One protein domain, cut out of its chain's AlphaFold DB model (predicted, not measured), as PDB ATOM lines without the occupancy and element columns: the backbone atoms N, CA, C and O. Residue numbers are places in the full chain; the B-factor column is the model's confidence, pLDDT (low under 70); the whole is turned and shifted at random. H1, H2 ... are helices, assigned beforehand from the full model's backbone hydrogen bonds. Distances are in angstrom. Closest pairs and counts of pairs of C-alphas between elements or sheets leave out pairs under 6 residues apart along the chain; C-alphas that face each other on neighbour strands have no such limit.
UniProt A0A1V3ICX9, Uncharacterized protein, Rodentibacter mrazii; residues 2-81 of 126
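What this domain is: This is residues 2 to 81 of the 126 residues of an uncharacterized protein of Rodentibacter mrazii (UniProt A0A1V3ICX9). H1 is in the middle of crossed helices: H5 crosses it on one flank, H2 packs on it elsewhere, and H4 crosses H2, while little H3 is farthest from the centre. After H5 a tail, residues 69 to 81, folds back. The 80 printed residues hold five named helices, H1 to H5 in chain order, and no named strand: all helix, compact, radius of gyration of the C-alphas 12.3 A, spans 37 by 28 by 26 A.

Where its parts are: H1, residues 3 to 18, runs 22.5 A from C-alpha 3 at (-11.611, 22.448, -51.158). H5, residues 53 to 68, runs 22.7 A to C-alpha 68 at (13.344, 26.332, -37.712). H2 is residues 21 to 29, H3 31 to 35, and H4 39 to 51, 18.3 A.

How they stand to each other: H1 touches H5 at a steep tilt of 43 degrees, the same way; closest C-alphas, Ala 12 and Ile 59, 4.6 A. H1 touches H2 at a steep tilt of 52 degrees, opposite ways; closest C-alphas, Tyr 15 and Ala 24, 5.1 A. H2 touches H4, about perpendicular at 79 degrees; closest C-alphas, Thr 22 and Ala 46, 5.4 A. H3 and H5 are apart. Every O i to N i+4 pair is within hydrogen-bond range in H2, H3, H4 and H5, and 11 of 12 in H1.

The domain as a whole: The C-alphas farthest apart, Lys 38 and Ser 68, are 37.6 A apart. The printed part has no cut, and the four links are tight. Only residue 81 has pLDDT under 70.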
ATOM      1  N   SER A   2      -9.588  18.020 -50.992       76.88
ATOM      2  CA  SER A   2     -10.887  18.680 -50.771       76.88
ATOM      3  C   SER A   2     -10.702  20.195 -50.639       76.88
ATOM      4  O   SER A   2      -9.756  20.644 -49.987       76.88
ATOM      5  N   TYR A   3     -11.614  20.980 -51.217       72.44
ATOM      6  CA  TYR A   3     -11.611  22.448 -51.158       72.44
ATOM      7  C   TYR A   3     -11.480  22.980 -49.717       72.44
ATOM      8  O   TYR A   3     -10.712  23.903 -49.448       72.44
ATOM      9  N   GLY A   4     -12.139  22.323 -48.756       80.69
ATOM     10  CA  GLY A   4     -12.055  22.691 -47.340       80.69
ATOM     11  C   GLY A   4     -10.687  22.434 -46.697       80.69
ATOM     12  O   GLY A   4     -10.352  23.083 -45.711       80.69
ATOM     13  N   GLN A   5      -9.880  21.518 -47.237       86.94
ATOM     14  CA  GLN A   5      -8.528  21.242 -46.741       86.94
ATOM     15  C   GLN A   5      -7.521  22.283 -47.246       86.94
ATOM     16  O   GLN A   5      -6.640  22.686 -46.487       86.94
ATOM     17  N   ALA A   6      -7.663  22.734 -48.496       90.62
ATOM     18  CA  ALA A   6      -6.813  23.775 -49.076       90.62
ATOM     19  C   ALA A   6      -6.956  25.095 -48.305       90.62
ATOM     20  O   ALA A   6      -5.967  25.621 -47.803       90.62
ATOM     21  N   ILE A   7      -8.201  25.532 -48.064       91.62
ATOM     22  CA  ILE A   7      -8.483  26.758 -47.302       91.62
ATOM     23  C   ILE A   7      -7.842  26.722 -45.911       91.62
ATOM     24  O   ILE A   7      -7.280  27.722 -45.477       91.62
ATOM     25  N   ARG A   8      -7.891  25.584 -45.205       93.25
ATOM     26  CA  ARG A   8      -7.273  25.462 -43.872       93.25
ATOM     27  C   ARG A   8      -5.759  25.596 -43.922       93.25
ATOM     28  O   ARG A   8      -5.194  26.248 -43.051       93.25
ATOM     29  N   LYS A   9      -5.109  24.993 -44.922       94.62
ATOM     30  CA  LYS A   9      -3.655  25.096 -45.104       94.62
ATOM     31  C   LYS A   9      -3.238  26.534 -45.392       94.62
ATOM     32  O   LYS A   9      -2.347  27.048 -44.720       94.62
ATOM     33  N   ASP A  10      -3.915  27.195 -46.325       95.81
ATOM     34  CA  ASP A  10      -3.593  28.576 -46.693       95.81
ATOM     35  C   ASP A  10      -3.889  29.538 -45.538       95.81
ATOM     36  O   ASP A  10      -3.094  30.432 -45.237       95.81
ATOM     37  N   PHE A  11      -4.985  29.303 -44.815       96.50
ATOM     38  CA  PHE A  11      -5.312  30.047 -43.605       96.50
ATOM     39  C   PHE A  11      -4.255  29.869 -42.516       96.50
ATOM     40  O   PHE A  11      -3.817  30.867 -41.949       96.50
ATOM     41  N   ALA A  12      -3.816  28.638 -42.245       96.06
ATOM     42  CA  ALA A  12      -2.812  28.352 -41.224       96.06
ATOM     43  C   ALA A  12      -1.478  29.046 -41.525       96.06
ATOM     44  O   ALA A  12      -0.964  29.776 -40.676       96.06
ATOM     45  N   LYS A  13      -0.985  28.915 -42.763       96.19
ATOM     46  CA  LYS A  13       0.221  29.605 -43.252       96.19
ATOM     47  C   LYS A  13       0.128  31.113 -43.081       96.19
ATOM     48  O   LYS A  13       1.040  31.768 -42.576       96.19
ATOM     49  N   THR A  14      -1.000  31.680 -43.494       96.69
ATOM     50  CA  THR A  14      -1.204  33.127 -43.448       96.69
ATOM     51  C   THR A  14      -1.348  33.624 -42.011       96.69
ATOM     52  O   THR A  14      -0.806  34.670 -41.654       96.69
ATOM     53  N   TYR A  15      -2.034  32.868 -41.152       96.31
ATOM     54  CA  TYR A  15      -2.160  33.192 -39.736       96.31
ATOM     55  C   TYR A  15      -0.815  33.115 -39.010       96.31
ATOM     56  O   TYR A  15      -0.529  34.017 -38.225       96.31
ATOM     57  N   ALA A  16       0.022  32.110 -39.286       95.00
ATOM     58  CA  ALA A  16       1.355  31.999 -38.693       95.00
ATOM     59  C   ALA A  16       2.207  33.255 -38.965       95.00
ATOM     60  O   ALA A  16       2.894  33.744 -38.075       95.00
ATOM     61  N   ARG A  17       2.067  33.854 -40.156       94.25
ATOM     62  CA  ARG A  17       2.794  35.072 -40.554       94.25
ATOM     63  C   ARG A  17       2.184  36.380 -40.049       94.25
ATOM     64  O   ARG A  17       2.919  37.301 -39.713       94.25
ATOM     65  N   ILE A  18       0.853  36.491 -40.008       94.56
ATOM     66  CA  ILE A  18       0.156  37.750 -39.663       94.56
ATOM     67  C   ILE A  18      -0.201  37.827 -38.171       94.56
ATOM     68  O   ILE A  18      -0.242  38.907 -37.584       94.56
ATOM     69  N   GLY A  19      -0.525  36.695 -37.551       92.88
ATOM     70  CA  GLY A  19      -0.958  36.604 -36.157       92.88
ATOM     71  C   GLY A  19      -2.401  37.051 -35.886       92.88
ATOM     72  O   GLY A  19      -2.806  37.138 -34.727       92.88
ATOM     73  N   ASN A  20      -3.209  37.330 -36.917       94.81
ATOM     74  CA  ASN A  20      -4.609  37.743 -36.769       94.81
ATOM     75  C   ASN A  20      -5.536  36.952 -37.702       94.81
ATOM     76  O   ASN A  20      -5.449  37.074 -38.921       94.81
ATOM     77  N   ALA A  21      -6.477  36.203 -37.119       93.94
ATOM     78  CA  ALA A  21      -7.391  35.316 -37.843       93.94
ATOM     79  C   ALA A  21      -8.263  36.046 -38.874       93.94
ATOM     80  O   ALA A  21      -8.480  35.546 -39.973       93.94
ATOM     81  N   THR A  22      -8.744  37.252 -38.554       94.25
ATOM     82  CA  THR A  22      -9.603  37.999 -39.484       94.25
ATOM     83  C   THR A  22      -8.802  38.467 -40.697       94.25
ATOM     84  O   THR A  22      -9.272  38.342 -41.823       94.25
ATOM     85  N   HIS A  23      -7.583  38.968 -40.485       94.94
ATOM     86  CA  HIS A  23      -6.708  39.389 -41.583       94.94
ATOM     87  C   HIS A  23      -6.200  38.196 -42.399       94.94
ATOM     88  O   HIS A  23      -6.162  38.279 -43.623       94.94
ATOM     89  N   ALA A  24      -5.895  37.071 -41.744       95.69
ATOM     90  CA  ALA A  24      -5.533  35.833 -42.421       95.69
ATOM     91  C   ALA A  24      -6.654  35.359 -43.355       95.69
ATOM     92  O   ALA A  24      -6.394  35.085 -44.524       95.69
ATOM     93  N   LEU A  25      -7.910  35.357 -42.890       95.31
ATOM     94  CA  LEU A  25      -9.042  34.984 -43.738       95.31
ATOM     95  C   LEU A  25      -9.242  35.954 -44.911       95.31
ATOM     96  O   LEU A  25      -9.515  35.502 -46.018       95.31
ATOM     97  N   LYS A  26      -9.092  37.270 -44.696       95.31
ATOM     98  CA  LYS A  26      -9.183  38.257 -45.790       95.31
ATOM     99  C   LYS A  26      -8.155  37.989 -46.886       95.31
ATOM    100  O   LYS A  26      -8.512  38.015 -48.055       95.31
ATOM    101  N   SER A  27      -6.915  37.703 -46.497       95.38
ATOM    102  CA  SER A  27      -5.831  37.400 -47.435       95.38
ATOM    103  C   SER A  27      -6.109  36.118 -48.230       95.38
ATOM    104  O   SER A  27      -6.010  36.124 -49.451       95.38
ATOM    105  N   VAL A  28      -6.576  35.050 -47.570       94.69
ATOM    106  CA  VAL A  28      -6.913  33.777 -48.241       94.69
ATOM    107  C   VAL A  28      -8.107  33.905 -49.191       94.69
ATOM    108  O   VAL A  28      -8.126  33.286 -50.250       94.69
ATOM    109  N   LEU A  29      -9.131  34.681 -48.820       92.31
ATOM    110  CA  LEU A  29     -10.309  34.880 -49.670       92.31
ATOM    111  C   LEU A  29     -10.051  35.845 -50.835       92.31
ATOM    112  O   LEU A  29     -10.779  35.785 -51.827       92.31
ATOM    113  N   GLY A  30      -9.056  36.724 -50.711       93.19
ATOM    114  CA  GLY A  30      -8.853  37.864 -51.598       93.19
ATOM    115  C   GLY A  30      -9.805  39.026 -51.291       93.19
ATOM    116  O   GLY A  30     -10.868  38.857 -50.682       93.19
ATOM    117  N   GLU A  31      -9.422  40.228 -51.729       88.75
ATOM    118  CA  GLU A  31     -10.138  41.472 -51.419       88.75
ATOM    119  C   GLU A  31     -11.581  41.464 -51.928       88.75
ATOM    120  O   GLU A  31     -12.495  41.811 -51.182       88.75
ATOM    121  N   GLU A  32     -11.814  40.977 -53.148       88.81
ATOM    122  CA  GLU A  32     -13.146  40.959 -53.759       88.81
ATOM    123  C   GLU A  32     -14.149  40.117 -52.961       88.81
ATOM    124  O   GLU A  32     -15.271  40.549 -52.680       88.81
ATOM    125  N   ARG A  33     -13.756  38.899 -52.566       88.44
ATOM    126  CA  ARG A  33     -14.635  37.996 -51.810       88.44
ATOM    127  C   ARG A  33     -14.801  38.467 -50.373       88.44
ATOM    128  O   ARG A  33     -15.901  38.370 -49.831       88.44
ATOM    129  N   ALA A  34     -13.738  38.991 -49.766       90.62
ATOM    130  CA  ALA A  34     -13.799  39.537 -48.418       90.62
ATOM    131  C   ALA A  34     -14.690  40.789 -48.342       90.62
ATOM    132  O   ALA A  34     -15.434  40.930 -47.372       90.62
ATOM    133  N   ALA A  35     -14.660  41.659 -49.357       91.00
ATOM    134  CA  ALA A  35     -15.470  42.878 -49.424       91.00
ATOM    135  C   ALA A  35     -16.973  42.591 -49.563       91.00
ATOM    136  O   ALA A  35     -17.797  43.327 -49.025       91.00
ATOM    137  N   ARG A  36     -17.343  41.485 -50.222       93.94
ATOM    138  CA  ARG A  36     -18.745  41.039 -50.330       93.94
ATOM    139  C   ARG A  36     -19.317  40.504 -49.012       93.94
ATOM    140  O   ARG A  36     -20.528  40.334 -48.892       93.94
ATOM    141  N   MET A  37     -18.475  40.208 -48.022       93.75
ATOM    142  CA  MET A  37     -18.915  39.685 -46.730       93.75
ATOM    143  C   MET A  37     -19.162  40.807 -45.720       93.75
ATOM    144  O   MET A  37     -18.342  41.705 -45.545       93.75
ATOM    145  N   LYS A  38     -20.249  40.697 -44.942       95.12
ATOM    146  CA  LYS A  38     -20.446  41.580 -43.786       95.12
ATOM    147  C   LYS A  38     -19.310  41.369 -42.766       95.12
ATOM    148  O   LYS A  38     -18.927  40.218 -42.517       95.12
ATOM    149  N   PRO A  39     -18.804  42.431 -42.105       92.81
ATOM    150  CA  PRO A  39     -17.677  42.316 -41.176       92.81
ATOM    151  C   PRO A  39     -17.873  41.290 -40.050       92.81
ATOM    152  O   PRO A  39     -16.932  40.585 -39.684       92.81
ATOM    153  N   HIS A  40     -19.092  41.167 -39.512       93.06
ATOM    154  CA  HIS A  40     -19.399  40.190 -38.463       93.06
ATOM    155  C   HIS A  40     -19.375  38.746 -38.984       93.06
ATOM    156  O   HIS A  40     -18.851  37.867 -38.305       93.06
ATOM    157  N   THR A  41     -19.860  38.500 -40.203       93.19
ATOM    158  CA  THR A  41     -19.831  37.176 -40.841       93.19
ATOM    159  C   THR A  41     -18.401  36.737 -41.134       93.19
ATOM    160  O   THR A  41     -18.037  35.592 -40.879       93.19
ATOM    161  N   LEU A  42     -17.568  37.655 -41.633       93.69
ATOM    162  CA  LEU A  42     -16.148  37.398 -41.864       93.69
ATOM    163  C   LEU A  42     -15.438  37.032 -40.551       93.69
ATOM    164  O   LEU A  42     -14.701  36.050 -40.494       93.69
ATOM    165  N   ARG A  43     -15.695  37.791 -39.478       91.62
ATOM    166  CA  ARG A  43     -15.131  37.514 -38.152       91.62
ATOM    167  C   ARG A  43     -15.584  36.156 -37.611       91.62
ATOM    168  O   ARG A  43     -14.752  35.429 -37.074       91.62
ATOM    169  N   ALA A  44     -16.859  35.803 -37.780       91.94
ATOM    170  CA  ALA A  44     -17.397  34.509 -37.364       91.94
ATOM    171  C   ALA A  44     -16.711  33.349 -38.101       91.94
ATOM    172  O   ALA A  44     -16.176  32.461 -37.443       91.94
ATOM    173  N   LYS A  45     -16.609  33.408 -39.439       93.00
ATOM    174  CA  LYS A  45     -15.905  32.378 -40.229       93.00
ATOM    175  C   LYS A  45     -14.424  32.266 -39.873       93.00
ATOM    176  O   LYS A  45     -13.882  31.167 -39.810       93.00
ATOM    177  N   ALA A  46     -13.757  33.394 -39.630       93.69
ATOM    178  CA  ALA A  46     -12.363  33.387 -39.199       93.69
ATOM    179  C   ALA A  46     -12.210  32.712 -37.831       93.69
ATOM    180  O   ALA A  46     -11.274  31.945 -37.635       93.69
ATOM    181  N   SER A  47     -13.133  32.979 -36.901       91.75
ATOM    182  CA  SER A  47     -13.146  32.329 -35.589       91.75
ATOM    183  C   SER A  47     -13.434  30.834 -35.694       91.75
ATOM    184  O   SER A  47     -12.813  30.059 -34.979       91.75
ATOM    185  N   GLU A  48     -14.349  30.428 -36.571       91.94
ATOM    186  CA  GLU A  48     -14.674  29.022 -36.819       91.94
ATOM    187  C   GLU A  48     -13.450  28.257 -37.335       91.94
ATOM    188  O   GLU A  48     -13.043  27.266 -36.733       91.94
ATOM    189  N   LEU A  49     -12.793  28.771 -38.383       92.94
ATOM    190  CA  LEU A  49     -11.570  28.171 -38.921       92.94
ATOM    191  C   LEU A  49     -10.441  28.145 -37.895       92.94
ATOM    192  O   LEU A  49      -9.726  27.151 -37.807       92.94
ATOM    193  N   PHE A  50     -10.281  29.226 -37.133       92.69
ATOM    194  CA  PHE A  50      -9.238  29.326 -36.124       92.69
ATOM    195  C   PHE A  50      -9.459  28.355 -34.963       92.69
ATOM    196  O   PHE A  50      -8.489  27.838 -34.430       92.69
ATOM    197  N   ASN A  51     -10.703  28.070 -34.583       89.94
ATOM    198  CA  ASN A  51     -11.002  27.174 -33.466       89.94
ATOM    199  C   ASN A  51     -11.085  25.688 -33.872       89.94
ATOM    200  O   ASN A  51     -11.167  24.832 -32.995       89.94
ATOM    201  N   ASP A  52     -11.050  25.355 -35.166       90.31
ATOM    202  CA  ASP A  52     -10.984  23.964 -35.630       90.31
ATOM    203  C   ASP A  52      -9.633  23.333 -35.246       90.31
ATOM    204  O   ASP A  52      -8.564  23.826 -35.622       90.31
ATOM    205  N   TYR A  53      -9.682  22.202 -34.537       88.81
ATOM    206  CA  TYR A  53      -8.502  21.466 -34.079       88.81
ATOM    207  C   TYR A  53      -7.539  21.106 -35.220       88.81
ATOM    208  O   TYR A  53      -6.320  21.144 -35.042       88.81
ATOM    209  N   ARG A  54      -8.059  20.801 -36.418       91.00
ATOM    210  CA  ARG A  54      -7.229  20.461 -37.584       91.00
ATOM    211  C   ARG A  54      -6.454  21.672 -38.080       91.00
ATOM    212  O   ARG A  54      -5.313  21.542 -38.510       91.00
ATOM    213  N   THR A  55      -7.074  22.847 -38.032       92.62
ATOM    214  CA  THR A  55      -6.429  24.101 -38.424       92.62
ATOM    215  C   THR A  55      -5.406  24.529 -37.376       92.62
ATOM    216  O   THR A  55      -4.322  24.962 -37.749       92.62
ATOM    217  N   GLN A  56      -5.701  24.350 -36.085       92.69
ATOM    218  CA  GLN A  56      -4.750  24.609 -34.999       92.69
ATOM    219  C   GLN A  56      -3.477  23.770 -35.140       92.69
ATOM    220  O   GLN A  56      -2.380  24.317 -35.084       92.69
ATOM    221  N   ALA A  57      -3.608  22.472 -35.432       91.62
ATOM    222  CA  ALA A  57      -2.451  21.609 -35.675       91.62
ATOM    223  C   ALA A  57      -1.576  22.111 -36.841       91.62
ATOM    224  O   ALA A  57      -0.352  22.118 -36.745       91.62
ATOM    225  N   LEU A  58      -2.199  22.588 -37.927       94.44
ATOM    226  CA  LEU A  58      -1.476  23.186 -39.054       94.44
ATOM    227  C   LEU A  58      -0.801  24.510 -38.673       94.44
ATOM    228  O   LEU A  58       0.308  24.772 -39.119       94.44
ATOM    229  N   ILE A  59      -1.446  25.341 -37.852       93.44
ATOM    230  CA  ILE A  59      -0.869  26.606 -37.379       93.44
ATOM    231  C   ILE A  59       0.385  26.341 -36.547       93.44
ATOM    232  O   ILE A  59       1.401  26.990 -36.774       93.44
ATOM    233  N   GLU A  60       0.330  25.401 -35.603       93.38
ATOM    234  CA  GLU A  60       1.493  25.064 -34.776       93.38
ATOM    235  C   GLU A  60       2.636  24.475 -35.609       93.38
ATOM    236  O   GLU A  60       3.792  24.850 -35.410       93.38
ATOM    237  N   PHE A  61       2.323  23.643 -36.607       94.50
ATOM    238  CA  PHE A  61       3.320  23.156 -37.562       94.50
ATOM    239  C   PHE A  61       4.005  24.303 -38.325       94.50
ATOM    240  O   PHE A  61       5.230  24.372 -38.368       94.50
ATOM    241  N   GLU A  62       3.236  25.247 -38.875       94.94
ATOM    242  CA  GLU A  62       3.789  26.389 -39.621       94.94
ATOM    243  C   GLU A  62       4.595  27.338 -38.718       94.94
ATOM    244  O   GLU A  62       5.628  27.863 -39.132       94.94
ATOM    245  N   LYS A  63       4.188  27.526 -37.456       93.06
ATOM    246  CA  LYS A  63       4.985  28.272 -36.467       93.06
ATOM    247  C   LYS A  63       6.327  27.592 -36.197       93.06
ATOM    248  O   LYS A  63       7.345  28.279 -36.130       93.06
ATOM    249  N   ALA A  64       6.330  26.270 -36.037       93.31
ATOM    250  CA  ALA A  64       7.550  25.498 -35.821       93.31
ATOM    251  C   ALA A  64       8.487  25.571 -37.038       93.31
ATOM    252  O   ALA A  64       9.688  25.773 -36.870       93.31
ATOM    253  N   GLU A  65       7.939  25.502 -38.253       94.88
ATOM    254  CA  GLU A  65       8.675  25.724 -39.506       94.88
ATOM    255  C   GLU A  65       9.275  27.136 -39.594       94.88
ATOM    256  O   GLU A  65      10.429  27.307 -39.981       94.88
ATOM    257  N   MET A  66       8.534  28.173 -39.205       93.19
ATOM    258  CA  MET A  66       9.079  29.535 -39.167       93.19
ATOM    259  C   MET A  66      10.229  29.653 -38.159       93.19
ATOM    260  O   MET A  66      11.259  30.262 -38.454       93.19
ATOM    261  N   LEU A  67      10.095  29.029 -36.985       93.00
ATOM    262  CA  LEU A  67      11.156  28.999 -35.977       93.00
ATOM    263  C   LEU A  67      12.393  28.230 -36.455       93.00
ATOM    264  O   LEU A  67      13.510  28.690 -36.213       93.00
ATOM    265  N   SER A  68      12.221  27.106 -37.160       92.75
ATOM    266  CA  SER A  68      13.344  26.332 -37.712       92.75
ATOM    267  C   SER A  68      14.135  27.147 -38.742       92.75
ATOM    268  O   SER A  68      15.365  27.090 -38.774       92.75
ATOM    269  N   ARG A  69      13.442  28.004 -39.501       94.50
ATOM    270  CA  ARG A  69      14.024  28.976 -40.442       94.50
ATOM    271  C   ARG A  69      14.565  30.244 -39.776       94.50
ATOM    272  O   ARG A  69      15.096  31.109 -40.469       94.50
ATOM    273  N   ARG A  70      14.460  30.361 -38.446       91.50
ATOM    274  CA  ARG A  70      14.827  31.552 -37.655       91.50
ATOM    275  C   ARG A  70      14.055  32.815 -38.062       91.50
ATOM    276  O   ARG A  70      14.539  33.932 -37.876       91.50
ATOM    277  N   GLU A  71      12.848  32.652 -38.596       91.69
ATOM    278  CA  GLU A  71      11.952  33.764 -38.900       91.69
ATOM    279  C   GLU A  71      11.320  34.311 -37.611       91.69
ATOM    280  O   GLU A  71      10.982  33.576 -36.678       91.69
ATOM    281  N   ARG A  72      11.135  35.634 -37.544       89.81
ATOM    282  CA  ARG A  72      10.501  36.275 -36.388       89.81
ATOM    283  C   ARG A  72       9.002  35.986 -36.384       89.81
ATOM    284  O   ARG A  72       8.287  36.403 -37.293       89.81
ATOM    285  N   LEU A  73       8.511  35.373 -35.308       91.25
ATOM    286  CA  LEU A  73       7.076  35.181 -35.119       91.25
ATOM    287  C   LEU A  73       6.369  36.517 -34.803       91.25
ATOM    288  O   LEU A  73       6.868  37.301 -33.984       91.25
ATOM    289  N   PRO A  74       5.198  36.790 -35.408       92.94
ATOM    290  CA  PRO A  74       4.385  37.954 -35.075       92.94
ATOM    291  C   PRO A  74       3.755  37.816 -33.683       92.94
ATOM    292  O   PRO A  74       3.694  36.742 -33.082       92.94
ATOM    293  N   ARG A  75       3.192  38.917 -33.176       92.44
ATOM    294  CA  ARG A  75       2.352  38.869 -31.975       92.44
ATOM    295  C   ARG A  75       1.001  38.237 -32.314       92.44
ATOM    296  O   ARG A  75       0.148  38.877 -32.926       92.44
ATOM    297  N   TYR A  76       0.780  37.011 -31.854       89.75
ATOM    298  CA  TYR A  76      -0.483  36.306 -32.060       89.75
ATOM    299  C   TYR A  76      -1.626  36.904 -31.236       89.75
ATOM    300  O   TYR A  76      -1.533  37.050 -30.011       89.75
ATOM    301  N   ARG A  77      -2.756  37.187 -31.893       84.19
ATOM    302  CA  ARG A  77      -4.038  37.354 -31.203       84.19
ATOM    303  C   ARG A  77      -4.516  35.987 -30.729       84.19
ATOM    304  O   ARG A  77      -4.796  35.110 -31.547       84.19
ATOM    305  N   LYS A  78      -4.604  35.843 -29.406       77.44
ATOM    306  CA  LYS A  78      -5.073  34.630 -28.732       77.44
ATOM    307  C   LYS A  78      -6.537  34.323 -29.095       77.44
ATOM    308  O   LYS A  78      -7.286  35.257 -29.404       77.44
ATOM    309  N   PRO A  79      -6.949  33.044 -29.030       71.12
ATOM    310  CA  PRO A  79      -8.349  32.663 -29.162       71.12
ATOM    311  C   PRO A  79      -9.236  33.389 -28.158       71.12
ATOM    312  O   PRO A  79      -8.826  33.671 -27.028       71.12
ATOM    313  N   THR A  80     -10.474  33.658 -28.567       70.19
ATOM    314  CA  THR A  80     -11.515  34.082 -27.635       70.19
ATOM    315  C   THR A  80     -11.843  32.895 -26.734       70.19
ATOM    316  O   THR A  80     -12.473  31.936 -27.170       70.19
ATOM    317  N   VAL A  81     -11.392  32.949 -25.484       69.00
ATOM    318  CA  VAL A  81     -11.710  31.927 -24.484       69.00
ATOM    319  C   VAL A  81     -13.114  32.203 -23.949       69.00
ATOM    320  O   VAL A  81     -13.345  33.250 -23.344       69.00
TER     321      VAL A  81